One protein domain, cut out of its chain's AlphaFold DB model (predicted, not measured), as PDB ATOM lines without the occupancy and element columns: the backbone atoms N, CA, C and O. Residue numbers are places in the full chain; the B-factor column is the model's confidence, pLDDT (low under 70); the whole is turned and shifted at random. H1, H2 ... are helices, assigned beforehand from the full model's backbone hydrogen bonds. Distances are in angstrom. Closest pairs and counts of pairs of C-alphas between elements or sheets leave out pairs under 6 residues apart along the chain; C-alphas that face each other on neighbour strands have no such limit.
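This is residues 4 to 60 and 278 to 340 of the 340 residues of the protein "Transposase family protein" of Desulfobacter postgatei 2ac9 (UniProt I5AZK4). Picture a U-shaped frame of helices: the long helix H5 makes the base, H4 stands near one end of it and H6 near the other, both crossing its direction. Between these two arms H1 lies in the middle and crosses H5, H2 and H3 lie farther from the base, and short H7 runs back alongside H5; residues 324 to 332, of which 332 belongs to H7, stick out. The printed part has 120 residues with seven named helices, H1 to H7 in chain order, and no named strand; its class is all helix. The whole is compact, with a radius of gyration of the C-alphas of 14.6 A and spans of 37 by 34 by 23 A.

Find C-alpha 278 at (-49.852, 8.089, -59.338); from there H5, the longest helix, runs over residues 278 to 299 to C-alpha 299 at (-47.760, 12.872, -28.805), 31.0 A. H6 is residues 305 to 321, 24.1 A, and H7 is residues 332 to 338, 10.9 A. Go back to C-alpha 4 at (-34.396, 8.536, -51.802) for H1, residues 4 to 15, 16.2 A. Then come H2, residues 21 to 30, 14.2 A; H3, residues 32 to 37, 8.5 A; and H4, residues 46 to 55, 14.4 A.

Start at H5, the hub, which touches H1, H4 and H7. With residues 280 to 287 alone it touches H1, closest at the C-alphas of Leu 10 and Gly 283, 5.2 A; at 73 degrees they are only just about perpendicular. With residues 279 to 280 alone it only just touches H4, with 3 pairs of C-alphas within 8 A, the closest those of Ile 53 and Val 279, 6.5 A. With residues 290 to 294 alone it only just touches H7, again with 3 pairs, the closest those of Leu 290 and Leu 337, 6.4 A, at a shallow tilt of 18 degrees, opposite ways. H6 is close to H5 but not clearly touching, about perpendicular at 88 degrees, with the C-alphas of Cys 295 and Arg 307 closest, 7.1 A. Farther out, H2 touches H4 at a steep tilt of 49 degrees, opposite ways, closest at the C-alphas of Val 25 and Arg 46, 6.2 A. H2 and H3 touch only at the corner, where the C-alphas of Met 28 and Ala 34 are closest, 4.7 A. H4 and H6 are apart. In H1 to H6 every O i to N i+4 pair is within hydrogen-bond range; in H7 0 of 3 are, and 2 of 4 O i to N i+3 pairs.

The C-alphas farthest apart are those of Met 278 and Asn 325, 41.4 A. Residues 61 to 277 are not printed, and C-alphas 60 and 278 are 12.0 A apart across the cut. Of the links that are printed whole, none is long. The mean pLDDT of the printed part is 82.0; look for low confidence, under 70, in residues 318 to 340, of which 318 to 321 belong to H6.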
ATOM      1  N   GLU A   4     -34.313   7.868 -53.103       93.00
ATOM      2  CA  GLU A   4     -34.396   8.536 -51.802       93.00
ATOM      3  C   GLU A   4     -34.641  10.043 -51.972       93.00
ATOM      4  O   GLU A   4     -35.570  10.592 -51.384       93.00
ATOM      5  N   ASP A   5     -33.900  10.694 -52.874       93.31
ATOM      6  CA  ASP A   5     -34.107  12.109 -53.207       93.31
ATOM      7  C   ASP A   5     -35.534  12.367 -53.730       93.31
ATOM      8  O   ASP A   5     -36.171  13.367 -53.396       93.31
ATOM      9  N   GLN A   6     -36.059  11.461 -54.569       95.12
ATOM     10  CA  GLN A   6     -37.414  11.561 -55.115       95.12
ATOM     11  C   GLN A   6     -38.464  11.478 -54.001       95.12
ATOM     12  O   GLN A   6     -39.408  12.273 -53.991       95.12
ATOM     13  N   LEU A   7     -38.307  10.524 -53.081       95.38
ATOM     14  CA  LEU A   7     -39.203  10.336 -51.947       95.38
ATOM     15  C   LEU A   7     -39.168  11.553 -51.015       95.38
ATOM     16  O   LEU A   7     -40.223  12.129 -50.741       95.38
ATOM     17  N   LYS A   8     -37.974  12.012 -50.619       93.56
ATOM     18  CA  LYS A   8     -37.788  13.224 -49.805       93.56
ATOM     19  C   LYS A   8     -38.442  14.440 -50.451       93.56
ATOM     20  O   LYS A   8     -39.181  15.162 -49.783       93.56
ATOM     21  N   ALA A   9     -38.238  14.647 -51.752       94.69
ATOM     22  CA  ALA A   9     -38.827  15.768 -52.480       94.69
ATOM     23  C   ALA A   9     -40.365  15.707 -52.515       94.69
ATOM     24  O   ALA A   9     -41.019  16.739 -52.369       94.69
ATOM     25  N   LEU A  10     -40.957  14.518 -52.677       95.38
ATOM     26  CA  LEU A  10     -42.413  14.325 -52.627       95.38
ATOM     27  C   LEU A  10     -42.977  14.563 -51.221       95.38
ATOM     28  O   LEU A  10     -43.985  15.256 -51.078       95.38
ATOM     29  N   VAL A  11     -42.318  14.040 -50.185       94.25
ATOM     30  CA  VAL A  11     -42.717  14.269 -48.789       94.25
ATOM     31  C   VAL A  11     -42.647  15.755 -48.453       94.25
ATOM     32  O   VAL A  11     -43.605  16.328 -47.934       94.25
ATOM     33  N   TYR A  12     -41.548  16.410 -48.823       92.69
ATOM     34  CA  TYR A  12     -41.358  17.842 -48.623       92.69
ATOM     35  C   TYR A  12     -42.403  18.677 -49.380       92.69
ATOM     36  O   TYR A  12     -42.987  19.587 -48.790       92.69
ATOM     37  N   PHE A  13     -42.720  18.311 -50.630       93.25
ATOM     38  CA  PHE A  13     -43.763  18.953 -51.439       93.25
ATOM     39  C   PHE A  13     -45.118  19.002 -50.723       93.25
ATOM     40  O   PHE A  13     -45.767  20.051 -50.664       93.25
ATOM     41  N   HIS A  14     -45.551  17.865 -50.178       92.50
ATOM     42  CA  HIS A  14     -46.832  17.760 -49.486       92.50
ATOM     43  C   HIS A  14     -46.790  18.405 -48.106       92.50
ATOM     44  O   HIS A  14     -47.729  19.112 -47.728       92.50
ATOM     45  N   LEU A  15     -45.700  18.201 -47.363       89.56
ATOM     46  CA  LEU A  15     -45.587  18.726 -46.016       89.56
ATOM     47  C   LEU A  15     -45.543  20.254 -46.014       89.56
ATOM     48  O   LEU A  15     -46.219  20.836 -45.177       89.56
ATOM     49  N   GLN A  16     -44.843  20.908 -46.942       88.19
ATOM     50  CA  GLN A  16     -44.714  22.375 -46.997       88.19
ATOM     51  C   GLN A  16     -45.720  23.071 -47.934       88.19
ATOM     52  O   GLN A  16     -45.614  24.266 -48.197       88.19
ATOM     53  N   GLU A  17     -46.746  22.354 -48.405       86.56
ATOM     54  CA  GLU A  17     -47.822  22.898 -49.249       86.56
ATOM     55  C   GLU A  17     -47.342  23.557 -50.555       86.56
ATOM     56  O   GLU A  17     -47.923  24.553 -51.016       86.56
ATOM     57  N   HIS A  18     -46.298  23.021 -51.196       90.00
ATOM     58  CA  HIS A  18     -45.854  23.576 -52.471       90.00
ATOM     59  C   HIS A  18     -46.960  23.459 -53.531       90.00
ATOM     60  O   HIS A  18     -47.743  22.515 -53.579       90.00
ATOM     61  N   LYS A  19     -47.036  24.455 -54.422       89.50
ATOM     62  CA  LYS A  19     -48.137  24.570 -55.398       89.50
ATOM     63  C   LYS A  19     -47.783  24.093 -56.804       89.50
ATOM     64  O   LYS A  19     -48.651  24.039 -57.673       89.50
ATOM     65  N   SER A  20     -46.507  23.817 -57.068       92.00
ATOM     66  CA  SER A  20     -46.028  23.341 -58.370       92.00
ATOM     67  C   SER A  20     -44.620  22.755 -58.271       92.00
ATOM     68  O   SER A  20     -43.877  23.080 -57.347       92.00
ATOM     69  N   ALA A  21     -44.215  21.983 -59.285       92.12
ATOM     70  CA  ALA A  21     -42.849  21.473 -59.405       92.12
ATOM     71  C   ALA A  21     -41.813  22.608 -59.461       92.12
ATOM     72  O   ALA A  21     -40.714  22.473 -58.942       92.12
ATOM     73  N   ARG A  22     -42.167  23.749 -60.074       93.25
ATOM     74  CA  ARG A  22     -41.291  24.928 -60.111       93.25
ATOM     75  C   ARG A  22     -41.066  25.483 -58.707       93.25
ATOM     76  O   ARG A  22     -39.929  25.761 -58.369       93.25
ATOM     77  N   HIS A  23     -42.138  25.623 -57.928       93.56
ATOM     78  CA  HIS A  23     -42.052  26.127 -56.558       93.56
ATOM     79  C   HIS A  23     -41.165  25.225 -55.695       93.56
ATOM     80  O   HIS A  23     -40.287  25.727 -55.015       93.56
ATOM     81  N   LEU A  24     -41.349  23.904 -55.788       94.25
ATOM     82  CA  LEU A  24     -40.525  22.929 -55.073       94.25
ATOM     83  C   LEU A  24     -39.046  23.003 -55.467       94.25
ATOM     84  O   LEU A  24     -38.187  23.064 -54.601       94.25
ATOM     85  N   VAL A  25     -38.745  22.994 -56.769       94.44
ATOM     86  CA  VAL A  25     -37.354  23.016 -57.252       94.44
ATOM     87  C   VAL A  25     -36.657  24.323 -56.890       94.44
ATOM     88  O   VAL A  25     -35.491  24.288 -56.521       94.44
ATOM     89  N   GLN A  26     -37.359  25.455 -56.962       93.75
ATOM     90  CA  GLN A  26     -36.819  26.739 -56.522       93.75
ATOM     91  C   GLN A  26     -36.532  26.728 -55.015       93.75
ATOM     92  O   GLN A  26     -35.446  27.111 -54.599       93.75
ATOM     93  N   ASP A  27     -37.464  26.225 -54.205       92.50
ATOM     94  CA  ASP A  27     -37.272  26.133 -52.757       92.50
ATOM     95  C   ASP A  27     -36.098  25.202 -52.405       92.50
ATOM     96  O   ASP A  27     -35.245  25.568 -51.612       92.50
ATOM     97  N   MET A  28     -35.942  24.061 -53.084       92.62
ATOM     98  CA  MET A  28     -34.766  23.185 -52.933       92.62
ATOM     99  C   MET A  28     -33.428  23.845 -53.322       92.62
ATOM    100  O   MET A  28     -32.375  23.343 -52.939       92.62
ATOM    101  N   GLN A  29     -33.445  24.937 -54.094       90.56
ATOM    102  CA  GLN A  29     -32.244  25.691 -54.471       90.56
ATOM    103  C   GLN A  29     -31.953  26.844 -53.505       90.56
ATOM    104  O   GLN A  29     -30.790  27.112 -53.200       90.56
ATOM    105  N   GLU A  30     -32.999  27.535 -53.049       90.12
ATOM    106  CA  GLU A  30     -32.901  28.787 -52.292       90.12
ATOM    107  C   GLU A  30     -32.993  28.581 -50.772       90.12
ATOM    108  O   GLU A  30     -32.400  29.347 -50.012       90.12
ATOM    109  N   ASN A  31     -33.702  27.548 -50.310       87.44
ATOM    110  CA  ASN A  31     -33.862  27.229 -48.895       87.44
ATOM    111  C   ASN A  31     -32.738  26.303 -48.417       87.44
ATOM    112  O   ASN A  31     -32.550  25.205 -48.939       87.44
ATOM    113  N   GLU A  32     -32.003  26.738 -47.393       84.88
ATOM    114  CA  GLU A  32     -30.826  26.031 -46.886       84.88
ATOM    115  C   GLU A  32     -31.137  24.609 -46.397       84.88
ATOM    116  O   GLU A  32     -30.430  23.672 -46.765       84.88
ATOM    117  N   PHE A  33     -32.230  24.422 -45.653       85.12
ATOM    118  CA  PHE A  33     -32.649  23.104 -45.171       85.12
ATOM    119  C   PHE A  33     -33.072  22.203 -46.311       85.12
ATOM    120  O   PHE A  33     -32.659  21.046 -46.346       85.12
ATOM    121  N   ALA A  34     -33.873  22.719 -47.246       87.50
ATOM    122  CA  ALA A  34     -34.299  21.934 -48.395       87.50
ATOM    123  C   ALA A  34     -33.084  21.520 -49.236       87.50
ATOM    124  O   ALA A  34     -32.985  20.366 -49.638       87.50
ATOM    125  N   ARG A  35     -32.114  22.416 -49.427       89.00
ATOM    126  CA  ARG A  35     -30.873  22.118 -50.144       89.00
ATOM    127  C   ARG A  35     -30.014  21.063 -49.441       89.00
ATOM    128  O   ARG A  35     -29.429  20.235 -50.120       89.00
ATOM    129  N   GLN A  36     -29.925  21.098 -48.111       86.69
ATOM    130  CA  GLN A  36     -29.077  20.186 -47.330       86.69
ATOM    131  C   GLN A  36     -29.721  18.821 -47.051       86.69
ATOM    132  O   GLN A  36     -29.008  17.834 -46.917       86.69
ATOM    133  N   ASN A  37     -31.051  18.761 -46.917       85.56
ATOM    134  CA  ASN A  37     -31.748  17.574 -46.400       85.56
ATOM    135  C   ASN A  37     -32.721  16.937 -47.400       85.56
ATOM    136  O   ASN A  37     -33.152  15.805 -47.183       85.56
ATOM    137  N   VAL A  38     -33.108  17.651 -48.462       89.38
ATOM    138  CA  VAL A  38     -34.135  17.204 -49.421       89.38
ATOM    139  C   VAL A  38     -33.585  17.116 -50.844       89.38
ATOM    140  O   VAL A  38     -33.879  16.157 -51.554       89.38
ATOM    141  N   ALA A  39     -32.827  18.120 -51.280       90.19
ATOM    142  CA  ALA A  39     -32.262  18.178 -52.618       90.19
ATOM    143  C   ALA A  39     -31.097  17.182 -52.777       90.19
ATOM    144  O   ALA A  39     -30.384  16.926 -51.811       90.19
ATOM    145  N   PRO A  40     -30.850  16.669 -53.997       90.50
ATOM    146  CA  PRO A  40     -29.602  15.968 -54.295       90.50
ATOM    147  C   PRO A  40     -28.385  16.883 -54.086       90.50
ATOM    148  O   PRO A  40     -28.500  18.087 -54.316       90.50
ATOM    149  N   ASP A  41     -27.214  16.314 -53.777       85.19
ATOM    150  CA  ASP A  41     -25.977  17.068 -53.487       85.19
ATOM    151  C   ASP A  41     -25.580  18.065 -54.595       85.19
ATOM    152  O   ASP A  41     -25.202  19.203 -54.324       85.19
ATOM    153  N   GLU A  42     -25.711  17.668 -55.865       86.94
ATOM    154  CA  GLU A  42     -25.426  18.528 -57.028       86.94
ATOM    155  C   GLU A  42     -26.600  19.457 -57.401       86.94
ATOM    156  O   GLU A  42     -26.585  20.150 -58.422       86.94
ATOM    157  N   GLY A  43     -27.658  19.458 -56.592       88.94
ATOM    158  CA  GLY A  43     -28.937  20.069 -56.904       88.94
ATOM    159  C   GLY A  43     -29.696  19.323 -58.004       88.94
ATOM    160  O   GLY A  43     -29.337  18.236 -58.464       88.94
ATOM    161  N   ILE A  44     -30.816  19.906 -58.434       92.06
ATOM    162  CA  ILE A  44     -31.620  19.330 -59.511       92.06
ATOM    163  C   ILE A  44     -32.257  20.399 -60.390       92.06
ATOM    164  O   ILE A  44     -32.809  21.395 -59.922       92.06
ATOM    165  N   SER A  45     -32.207  20.167 -61.703       92.31
ATOM    166  CA  SER A  45     -32.933  20.985 -62.667       92.31
ATOM    167  C   SER A  45     -34.419  20.613 -62.699       92.31
ATOM    168  O   SER A  45     -34.815  19.466 -62.480       92.31
ATOM    169  N   ARG A  46     -35.274  21.567 -63.079       91.06
ATOM    170  CA  ARG A  46     -36.715  21.312 -63.229       91.06
ATOM    171  C   ARG A  46     -37.023  20.216 -64.257       91.06
ATOM    172  O   ARG A  46     -37.975  19.463 -64.068       91.06
ATOM    173  N   SER A  47     -36.262  20.141 -65.351       90.75
ATOM    174  CA  SER A  47     -36.448  19.107 -66.377       90.75
ATOM    175  C   SER A  47     -36.099  17.725 -65.837       90.75
ATOM    176  O   SER A  47     -36.887  16.803 -66.023       90.75
ATOM    177  N   SER A  48     -34.988  17.598 -65.108       91.88
ATOM    178  CA  SER A  48     -34.578  16.337 -64.475       91.88
ATOM    179  C   SER A  48     -35.582  15.875 -63.416       91.88
ATOM    180  O   SER A  48     -35.946  14.702 -63.391       91.88
ATOM    181  N   PHE A  49     -36.093  16.792 -62.585       93.31
ATOM    182  CA  PHE A  49     -37.153  16.476 -61.622       93.31
ATOM    183  C   PHE A  49     -38.426  15.989 -62.329       93.31
ATOM    184  O   PHE A  49     -38.988  14.953 -61.985       93.31
ATOM    185  N   SER A  50     -38.867  16.712 -63.364       92.12
ATOM    186  CA  SER A  50     -40.060  16.341 -64.129       92.12
ATOM    187  C   SER A  50     -39.913  14.991 -64.830       92.12
ATOM    188  O   SER A  50     -40.892  14.250 -64.894       92.12
ATOM    189  N   GLU A  51     -38.740  14.673 -65.379       93.12
ATOM    190  CA  GLU A  51     -38.463  13.371 -65.994       93.12
ATOM    191  C   GLU A  51     -38.679  12.252 -64.976       93.12
ATOM    192  O   GLU A  51     -39.498  11.364 -65.215       93.12
ATOM    193  N   ALA A  52     -38.040  12.365 -63.814       92.50
ATOM    194  CA  ALA A  52     -38.068  11.332 -62.795       92.50
ATOM    195  C   ALA A  52     -39.475  11.063 -62.252       92.50
ATOM    196  O   ALA A  52     -39.902   9.913 -62.209       92.50
ATOM    197  N   ILE A  53     -40.234  12.115 -61.917       94.19
ATOM    198  CA  ILE A  53     -41.608  11.961 -61.421       94.19
ATOM    199  C   ILE A  53     -42.507  11.283 -62.464       94.19
ATOM    200  O   ILE A  53     -43.423  10.555 -62.099       94.19
ATOM    201  N   ASN A  54     -42.274  11.501 -63.763       93.75
ATOM    202  CA  ASN A  54     -43.137  10.955 -64.814       93.75
ATOM    203  C   ASN A  54     -42.734   9.560 -65.312       93.75
ATOM    204  O   ASN A  54     -43.533   8.976 -66.040       93.75
ATOM    205  N   HIS A  55     -41.562   9.030 -64.938       93.06
ATOM    206  CA  HIS A  55     -41.069   7.765 -65.506       93.06
ATOM    207  C   HIS A  55     -40.407   6.801 -64.510       93.06
ATOM    208  O   HIS A  55     -40.136   5.664 -64.887       93.06
ATOM    209  N   ARG A  56     -40.121   7.207 -63.262       94.62
ATOM    210  CA  ARG A  56     -39.346   6.394 -62.300       94.62
ATOM    211  C   ARG A  56     -39.975   6.352 -60.903       94.62
ATOM    212  O   ARG A  56     -40.804   7.199 -60.572       94.62
ATOM    213  N   GLY A  57     -39.656   5.317 -60.127       95.06
ATOM    214  CA  GLY A  57     -39.998   5.216 -58.700       95.06
ATOM    215  C   GLY A  57     -41.397   4.704 -58.333       95.06
ATOM    216  O   GLY A  57     -41.690   4.632 -57.147       95.06
ATOM    217  N   LEU A  58     -42.282   4.372 -59.284       96.56
ATOM    218  CA  LEU A  58     -43.671   4.006 -58.962       96.56
ATOM    219  C   LEU A  58     -43.764   2.711 -58.147       96.56
ATOM    220  O   LEU A  58     -44.424   2.693 -57.114       96.56
ATOM    221  N   GLU A  59     -43.083   1.653 -58.588       96.56
ATOM    222  CA  GLU A  59     -43.074   0.358 -57.890       96.56
ATOM    223  C   GLU A  59     -42.428   0.479 -56.506       96.56
ATOM    224  O   GLU A  59     -42.931  -0.066 -55.527       96.56
ATOM    225  N   GLN A  60     -41.350   1.261 -56.401       97.38
ATOM    226  CA  GLN A  60     -40.669   1.520 -55.137       97.38
ATOM    227  C   GLN A  60     -41.555   2.321 -54.174       97.38
ATOM    228  O   GLN A  60     -41.639   1.977 -53.000       97.38
ATOM    229  N   MET A 278     -49.879   9.172 -60.327       97.06
ATOM    230  CA  MET A 278     -49.852   8.089 -59.338       97.06
ATOM    231  C   MET A 278     -48.661   8.215 -58.378       97.06
ATOM    232  O   MET A 278     -48.845   8.110 -57.171       97.06
ATOM    233  N   VAL A 279     -47.471   8.539 -58.894       97.31
ATOM    234  CA  VAL A 279     -46.271   8.852 -58.091       97.31
ATOM    235  C   VAL A 279     -46.546   9.980 -57.093       97.31
ATOM    236  O   VAL A 279     -46.264   9.842 -55.905       97.31
ATOM    237  N   GLN A 280     -47.149  11.082 -57.551       95.81
ATOM    238  CA  GLN A 280     -47.536  12.201 -56.690       95.81
ATOM    239  C   GLN A 280     -48.559  11.780 -55.621       95.81
ATOM    240  O   GLN A 280     -48.428  12.152 -54.458       95.81
ATOM    241  N   ILE A 281     -49.577  11.002 -56.001       96.06
ATOM    242  CA  ILE A 281     -50.592  10.499 -55.071       96.06
ATOM    243  C   ILE A 281     -49.954   9.630 -53.982       96.06
ATOM    244  O   ILE A 281     -50.204   9.877 -52.803       96.06
ATOM    245  N   LEU A 282     -49.095   8.678 -54.352       97.06
ATOM    246  CA  LEU A 282     -48.386   7.830 -53.392       97.06
ATOM    247  C   LEU A 282     -47.495   8.652 -52.459       97.06
ATOM    248  O   LEU A 282     -47.549   8.444 -51.253       97.06
ATOM    249  N   GLY A 283     -46.761   9.643 -52.978       95.94
ATOM    250  CA  GLY A 283     -45.985  10.572 -52.150       95.94
ATOM    251  C   GLY A 283     -46.838  11.269 -51.083       95.94
ATOM    252  O   GLY A 283     -46.451  11.348 -49.916       95.94
ATOM    253  N   GLY A 284     -48.046  11.706 -51.448       95.06
ATOM    254  CA  GLY A 284     -48.993  12.321 -50.518       95.06
ATOM    255  C   GLY A 284     -49.570  11.360 -49.476       95.06
ATOM    256  O   GLY A 284     -49.811  11.781 -48.346       95.06
ATOM    257  N   LEU A 285     -49.792  10.091 -49.831       96.56
ATOM    258  CA  LEU A 285     -50.258   9.063 -48.891       96.56
ATOM    259  C   LEU A 285     -49.144   8.631 -47.933       96.56
ATOM    260  O   LEU A 285     -49.382   8.550 -46.732       96.56
ATOM    261  N   ILE A 286     -47.925   8.439 -48.440       97.06
ATOM    262  CA  ILE A 286     -46.732   8.155 -47.632       97.06
ATOM    263  C   ILE A 286     -46.503   9.274 -46.616       97.06
ATOM    264  O   ILE A 286     -46.346   9.002 -45.430       97.06
ATOM    265  N   THR A 287     -46.586  10.535 -47.053       95.06
ATOM    266  CA  THR A 287     -46.489  11.693 -46.149       95.06
ATOM    267  C   THR A 287     -47.517  11.607 -45.022       95.06
ATOM    268  O   THR A 287     -47.186  11.845 -43.864       95.06
ATOM    269  N   TYR A 288     -48.762  11.235 -45.335       95.69
ATOM    270  CA  TYR A 288     -49.805  11.081 -44.324       95.69
ATOM    271  C   TYR A 288     -49.511   9.945 -43.336       95.69
ATOM    272  O   TYR A 288     -49.682  10.141 -42.137       95.69
ATOM    273  N   LEU A 289     -49.048   8.785 -43.817       96.25
ATOM    274  CA  LEU A 289     -48.694   7.645 -42.964       96.25
ATOM    275  C   LEU A 289     -47.544   7.982 -42.012       96.25
ATOM    276  O   LEU A 289     -47.667   7.750 -40.812       96.25
ATOM    277  N   LEU A 290     -46.479   8.608 -42.520       94.94
ATOM    278  CA  LEU A 290     -45.361   9.079 -41.699       94.94
ATOM    279  C   LEU A 290     -45.839  10.040 -40.609       94.94
ATOM    280  O   LEU A 290     -45.442   9.935 -39.453       94.94
ATOM    281  N   MET A 291     -46.746  10.956 -40.956       93.00
ATOM    282  CA  MET A 291     -47.338  11.871 -39.986       93.00
ATOM    283  C   MET A 291     -48.224  11.161 -38.962       93.00
ATOM    284  O   MET A 291     -48.253  11.593 -37.813       93.00
ATOM    285  N   ALA A 292     -48.958  10.119 -39.356       95.06
ATOM    286  CA  ALA A 292     -49.795   9.343 -38.446       95.06
ATOM    287  C   ALA A 292     -48.947   8.615 -37.403       95.06
ATOM    288  O   ALA A 292     -49.218   8.765 -36.212       95.06
ATOM    289  N   ILE A 293     -47.886   7.933 -37.845       95.00
ATOM    290  CA  ILE A 293     -46.906   7.281 -36.968       95.00
ATOM    291  C   ILE A 293     -46.277   8.318 -36.031       95.00
ATOM    292  O   ILE A 293     -46.424   8.215 -34.817       95.00
ATOM    293  N   TYR A 294     -45.698   9.390 -36.582       92.44
ATOM    294  CA  TYR A 294     -45.035  10.436 -35.796       92.44
ATOM    295  C   TYR A 294     -45.959  11.095 -34.760       92.44
ATOM    296  O   TYR A 294     -45.565  11.322 -33.619       92.44
ATOM    297  N   CYS A 295     -47.205  11.424 -35.129       92.56
ATOM    298  CA  CYS A 295     -48.144  12.039 -34.185       92.56
ATOM    299  C   CYS A 295     -48.499  11.095 -33.031       92.56
ATOM    300  O   CYS A 295     -48.700  11.559 -31.905       92.56
ATOM    301  N   HIS A 296     -48.574   9.794 -33.302       93.56
ATOM    302  CA  HIS A 296     -48.848   8.802 -32.280       93.56
ATOM    303  C   HIS A 296     -47.633   8.567 -31.378       93.56
ATOM    304  O   HIS A 296     -47.765   8.659 -30.164       93.56
ATOM    305  N   GLU A 297     -46.450   8.348 -31.940       92.56
ATOM    306  CA  GLU A 297     -45.246   8.053 -31.153       92.56
ATOM    307  C   GLU A 297     -44.818   9.236 -30.273       92.56
ATOM    308  O   GLU A 297     -44.515   9.060 -29.095       92.56
ATOM    309  N   GLU A 298     -44.857  10.459 -30.806       91.00
ATOM    310  CA  GLU A 298     -44.352  11.636 -30.087       91.00
ATOM    311  C   GLU A 298     -45.400  12.293 -29.180       91.00
ATOM    312  O   GLU A 298     -45.055  12.983 -28.218       91.00
ATOM    313  N   PHE A 299     -46.691  12.145 -29.500       91.50
ATOM    314  CA  PHE A 299     -47.760  12.872 -28.805       91.50
ATOM    315  C   PHE A 299     -48.944  12.006 -28.375       91.50
ATOM    316  O   PHE A 299     -49.838  12.531 -27.713       91.50
ATOM    317  N   ASN A 300     -48.976  10.723 -28.739       92.62
ATOM    318  CA  ASN A 300     -50.127   9.836 -28.568       92.62
ATOM    319  C   ASN A 300     -51.427  10.439 -29.140       92.62
ATOM    320  O   ASN A 300     -52.508  10.338 -28.558       92.62
ATOM    321  N   GLU A 301     -51.317  11.124 -30.283       92.38
ATOM    322  CA  GLU A 301     -52.420  11.836 -30.933       92.38
ATOM    323  C   GLU A 301     -52.619  11.381 -32.383       92.38
ATOM    324  O   GLU A 301     -51.682  11.003 -33.083       92.38
ATOM    325  N   LYS A 302     -53.857  11.504 -32.881       90.81
ATOM    326  CA  LYS A 302     -54.145  11.381 -34.318       90.81
ATOM    327  C   LYS A 302     -53.598  12.588 -35.086       90.81
ATOM    328  O   LYS A 302     -53.439  13.682 -34.535       90.81
ATOM    329  N   VAL A 303     -53.405  12.416 -36.395       90.44
ATOM    330  CA  VAL A 303     -53.011  13.513 -37.289       90.44
ATOM    331  C   VAL A 303     -53.988  14.683 -37.154       90.44
ATOM    332  O   VAL A 303     -55.194  14.548 -37.363       90.44
ATOM    333  N   SER A 304     -53.460  15.863 -36.836       89.50
ATOM    334  CA  SER A 304     -54.244  17.092 -36.714       89.50
ATOM    335  C   SER A 304     -53.506  18.278 -37.321       89.50
ATOM    336  O   SER A 304     -52.275  18.319 -37.344       89.50
ATOM    337  N   ILE A 305     -54.249  19.298 -37.770       87.69
ATOM    338  CA  ILE A 305     -53.650  20.511 -38.353       87.69
ATOM    339  C   ILE A 305     -52.715  21.233 -37.375       87.69
ATOM    340  O   ILE A 305     -51.727  21.837 -37.791       87.69
ATOM    341  N   LYS A 306     -52.989  21.135 -36.069       89.44
ATOM    342  CA  LYS A 306     -52.106  21.646 -35.015       89.44
ATOM    343  C   LYS A 306     -50.730  20.985 -35.105       89.44
ATOM    344  O   LYS A 306     -49.731  21.699 -35.134       89.44
ATOM    345  N   ARG A 307     -50.680  19.652 -35.202       88.38
ATOM    346  CA  ARG A 307     -49.424  18.893 -35.287       88.38
ATOM    347  C   ARG A 307     -48.688  19.132 -36.596       88.38
ATOM    348  O   ARG A 307     -47.485  19.358 -36.559       88.38
ATOM    349  N   VAL A 308     -49.401  19.237 -37.720       86.19
ATOM    350  CA  VAL A 308     -48.776  19.612 -39.005       86.19
ATOM    351  C   VAL A 308     -48.098  20.976 -38.914       86.19
ATOM    352  O   VAL A 308     -46.953  21.135 -39.326       86.19
ATOM    353  N   ARG A 309     -48.787  21.975 -38.347       87.00
ATOM    354  CA  ARG A 309     -48.227  23.324 -38.180       87.00
ATOM    355  C   ARG A 309     -47.021  23.320 -37.253       87.00
ATOM    356  O   ARG A 309     -46.022  23.934 -37.594       87.00
ATOM    357  N   GLN A 310     -47.093  22.608 -36.130       86.31
ATOM    358  CA  GLN A 310     -45.956  22.469 -35.218       86.31
ATOM    359  C   GLN A 310     -44.756  21.814 -35.901       86.31
ATOM    360  O   GLN A 310     -43.650  22.317 -35.755       86.31
ATOM    361  N   LEU A 311     -44.973  20.752 -36.681       84.44
ATOM    362  CA  LEU A 311     -43.916  20.082 -37.435       84.44
ATOM    363  C   LEU A 311     -43.269  21.035 -38.452       84.44
ATOM    364  O   LEU A 311     -42.050  21.164 -38.474       84.44
ATOM    365  N   ARG A 312     -44.075  21.786 -39.216       84.75
ATOM    366  CA  ARG A 312     -43.574  22.827 -40.132       84.75
ATOM    367  C   ARG A 312     -42.776  23.901 -39.405       84.75
ATOM    368  O   ARG A 312     -41.694  24.258 -39.850       84.75
ATOM    369  N   THR A 313     -43.291  24.413 -38.289       82.94
ATOM    370  CA  THR A 313     -42.599  25.420 -37.480       82.94
ATOM    371  C   THR A 313     -41.300  24.869 -36.902       82.94
ATOM    372  O   THR A 313     -40.320  25.597 -36.853       82.94
ATOM    373  N   LYS A 314     -41.255  23.593 -36.510       80.12
ATOM    374  CA  LYS A 314     -40.031  22.953 -36.022       80.12
ATOM    375  C   LYS A 314     -38.973  22.866 -37.132       80.12
ATOM    376  O   LYS A 314     -37.859  23.312 -36.893       80.12
ATOM    377  N   ILE A 315     -39.353  22.450 -38.350       75.38
ATOM    378  CA  ILE A 315     -38.477  22.492 -39.545       75.38
ATOM    379  C   ILE A 315     -37.945  23.915 -39.778       75.38
ATOM    380  O   ILE A 315     -36.752  24.117 -39.970       75.38
ATOM    381  N   LEU A 316     -38.831  24.917 -39.722       70.81
ATOM    382  CA  LEU A 316     -38.472  26.328 -39.907       70.81
ATOM    383  C   LEU A 316     -37.586  26.886 -38.787       70.81
ATOM    384  O   LEU A 316     -36.748  27.736 -39.046       70.81
ATOM    385  N   ASN A 317     -37.746  26.439 -37.545       70.19
ATOM    386  CA  ASN A 317     -36.940  26.926 -36.429       70.19
ATOM    387  C   ASN A 317     -35.549  26.287 -36.405       70.19
ATOM    388  O   ASN A 317     -34.579  26.963 -36.076       70.19
ATOM    389  N   GLU A 318     -35.433  25.012 -36.771       64.94
ATOM    390  CA  GLU A 318     -34.132  24.349 -36.938       64.94
ATOM    391  C   GLU A 318     -33.323  25.003 -38.068       64.94
ATOM    392  O   GLU A 318     -32.125  25.230 -37.920       64.94
ATOM    393  N   LEU A 319     -34.014  25.443 -39.121       57.56
ATOM    394  CA  LEU A 319     -33.508  26.323 -40.177       57.56
ATOM    395  C   LEU A 319     -32.878  27.627 -39.655       57.56
ATOM    396  O   LEU A 319     -31.813  28.024 -40.122       57.56
ATOM    397  N   PHE A 320     -33.520  28.299 -38.694       55.91
ATOM    398  CA  PHE A 320     -33.007  29.549 -38.119       55.91
ATOM    399  C   PHE A 320     -31.907  29.322 -37.071       55.91
ATOM    400  O   PHE A 320     -30.986  30.129 -36.973       55.91
ATOM    401  N   ASN A 321     -31.965  28.229 -36.306       54.25
ATOM    402  CA  ASN A 321     -30.973  27.935 -35.266       54.25
ATOM    403  C   ASN A 321     -29.668  27.343 -35.827       54.25
ATOM    404  O   ASN A 321     -28.611  27.536 -35.229       54.25
ATOM    405  N   GLY A 322     -29.707  26.691 -36.995       51.47
ATOM    406  CA  GLY A 322     -28.508  26.244 -37.717       51.47
ATOM    407  C   GLY A 322     -27.597  27.385 -38.196       51.47
ATOM    408  O   GLY A 322     -26.443  27.142 -38.536       51.47
ATOM    409  N   GLN A 323     -28.070  28.637 -38.159       47.62
ATOM    410  CA  GLN A 323     -27.279  29.826 -38.499       47.62
ATOM    411  C   GLN A 323     -26.392  30.322 -37.342       47.62
ATOM    412  O   GLN A 323     -25.608  31.253 -37.527       47.62
ATOM    413  N   GLY A 324     -26.481  29.713 -36.154       43.12
ATOM    414  CA  GLY A 324     -25.776  30.192 -34.969       43.12
ATOM    415  C   GLY A 324     -25.547  29.132 -33.902       43.12
ATOM    416  O   GLY A 324     -25.979  29.331 -32.776       43.12
ATOM    417  N   ASN A 325     -24.902  28.013 -34.239       36.09
ATOM    418  CA  ASN A 325     -23.919  27.331 -33.383       36.09
ATOM    419  C   ASN A 325     -23.473  26.010 -34.017       36.09
ATOM    420  O   ASN A 325     -24.274  25.166 -34.405       36.09
ATOM    421  N   SER A 326     -22.157  25.835 -34.073       41.31
ATOM    422  CA  SER A 326     -21.471  24.608 -34.445       41.31
ATOM    423  C   SER A 326     -21.527  23.585 -33.307       41.31
ATOM    424  O   SER A 326     -20.545  23.423 -32.595       41.31
ATOM    425  N   GLU A 327     -22.647  22.885 -33.146       31.48
ATOM    426  CA  GLU A 327     -22.671  21.553 -32.527       31.48
ATOM    427  C   GLU A 327     -23.717  20.683 -33.241       31.48
ATOM    428  O   GLU A 327     -24.831  21.149 -33.496       31.48
ATOM    429  N   PRO A 328     -23.397  19.424 -33.592       35.31
ATOM    430  CA  PRO A 328     -24.375  18.519 -34.167       35.31
ATOM    431  C   PRO A 328     -25.359  18.123 -33.065       35.31
ATOM    432  O   PRO A 328     -25.055  17.296 -32.209       35.31
ATOM    433  N   ILE A 329     -26.554  18.711 -33.074       38.16
ATOM    434  CA  ILE A 329     -27.651  18.209 -32.250       38.16
ATOM    435  C   ILE A 329     -28.049  16.855 -32.846       38.16
ATOM    436  O   ILE A 329     -28.676  16.794 -33.905       38.16
ATOM    437  N   GLU A 330     -27.683  15.762 -32.173       35.91
ATOM    438  CA  GLU A 330     -28.260  14.431 -32.388       35.91
ATOM    439  C   GLU A 330     -29.756  14.457 -32.027       35.91
ATOM    440  O   GLU A 330     -30.187  13.950 -30.996       35.91
ATOM    441  N   ASN A 331     -30.582  15.081 -32.868       39.53
ATOM    442  CA  ASN A 331     -32.031  15.037 -32.726       39.53
ATOM    443  C   ASN A 331     -32.562  13.883 -33.586       39.53
ATOM    444  O   ASN A 331     -32.972  14.062 -34.736       39.53
ATOM    445  N   ASN A 332     -32.527  12.675 -33.020       39.53
ATOM    446  CA  ASN A 332     -32.988  11.442 -33.670       39.53
ATOM    447  C   ASN A 332     -34.455  11.494 -34.149       39.53
ATOM    448  O   ASN A 332     -34.819  10.712 -35.017       39.53
ATOM    449  N   ASN A 333     -35.274  12.444 -33.685       41.44
ATOM    450  CA  ASN A 333     -36.710  12.472 -34.000       41.44
ATOM    451  C   ASN A 333     -37.048  13.129 -35.356       41.44
ATOM    452  O   ASN A 333     -38.150  12.936 -35.862       41.44
ATOM    453  N   PHE A 334     -36.138  13.906 -35.969       39.66
ATOM    454  CA  PHE A 334     -36.350  14.474 -37.320       39.66
ATOM    455  C   PHE A 334     -35.825  13.587 -38.440       39.66
ATOM    456  O   PHE A 334     -36.393  13.552 -39.536       39.66
ATOM    457  N   LYS A 335     -34.774  12.826 -38.124       40.81
ATOM    458  CA  LYS A 335     -34.277  11.729 -38.947       40.81
ATOM    459  C   LYS A 335     -35.412  10.773 -39.313       40.81
ATOM    460  O   LYS A 335     -35.525  10.396 -40.469       40.81
ATOM    461  N   THR A 336     -36.335  10.503 -38.397       42.78
ATOM    462  CA  THR A 336     -37.446   9.575 -38.625       42.78
ATOM    463  C   THR A 336     -38.406   9.992 -39.744       42.78
ATOM    464  O   THR A 336     -38.966   9.121 -40.380       42.78
ATOM    465  N   LEU A 337     -38.613  11.279 -40.061       44.12
ATOM    466  CA  LEU A 337     -39.573  11.651 -41.123       44.12
ATOM    467  C   LEU A 337     -38.948  11.783 -42.523       44.12
ATOM    468  O   LEU A 337     -39.675  11.780 -43.515       44.12
ATOM    469  N   TYR A 338     -37.621  11.933 -42.596       41.00
ATOM    470  CA  TYR A 338     -36.881  12.206 -43.834       41.00
ATOM    471  C   TYR A 338     -35.767  11.187 -44.145       41.00
ATOM    472  O   TYR A 338     -35.189  11.278 -45.222       41.00
ATOM    473  N   LEU A 339     -35.457  10.233 -43.256       37.59
ATOM    474  CA  LEU A 339     -34.487   9.140 -43.477       37.59
ATOM    475  C   LEU A 339     -35.143   7.752 -43.610       37.59
ATOM    476  O   LEU A 339     -34.491   6.747 -43.327       37.59
ATOM    477  N   PHE A 340     -36.408   7.692 -44.036       36.91
ATOM    478  CA  PHE A 340     -36.977   6.458 -44.591       36.91
ATOM    479  C   PHE A 340     -36.689   6.338 -46.083       36.91
ATOM    480  O   PHE A 340     -36.834   7.363 -46.792       36.91
TER     481      PHE A 340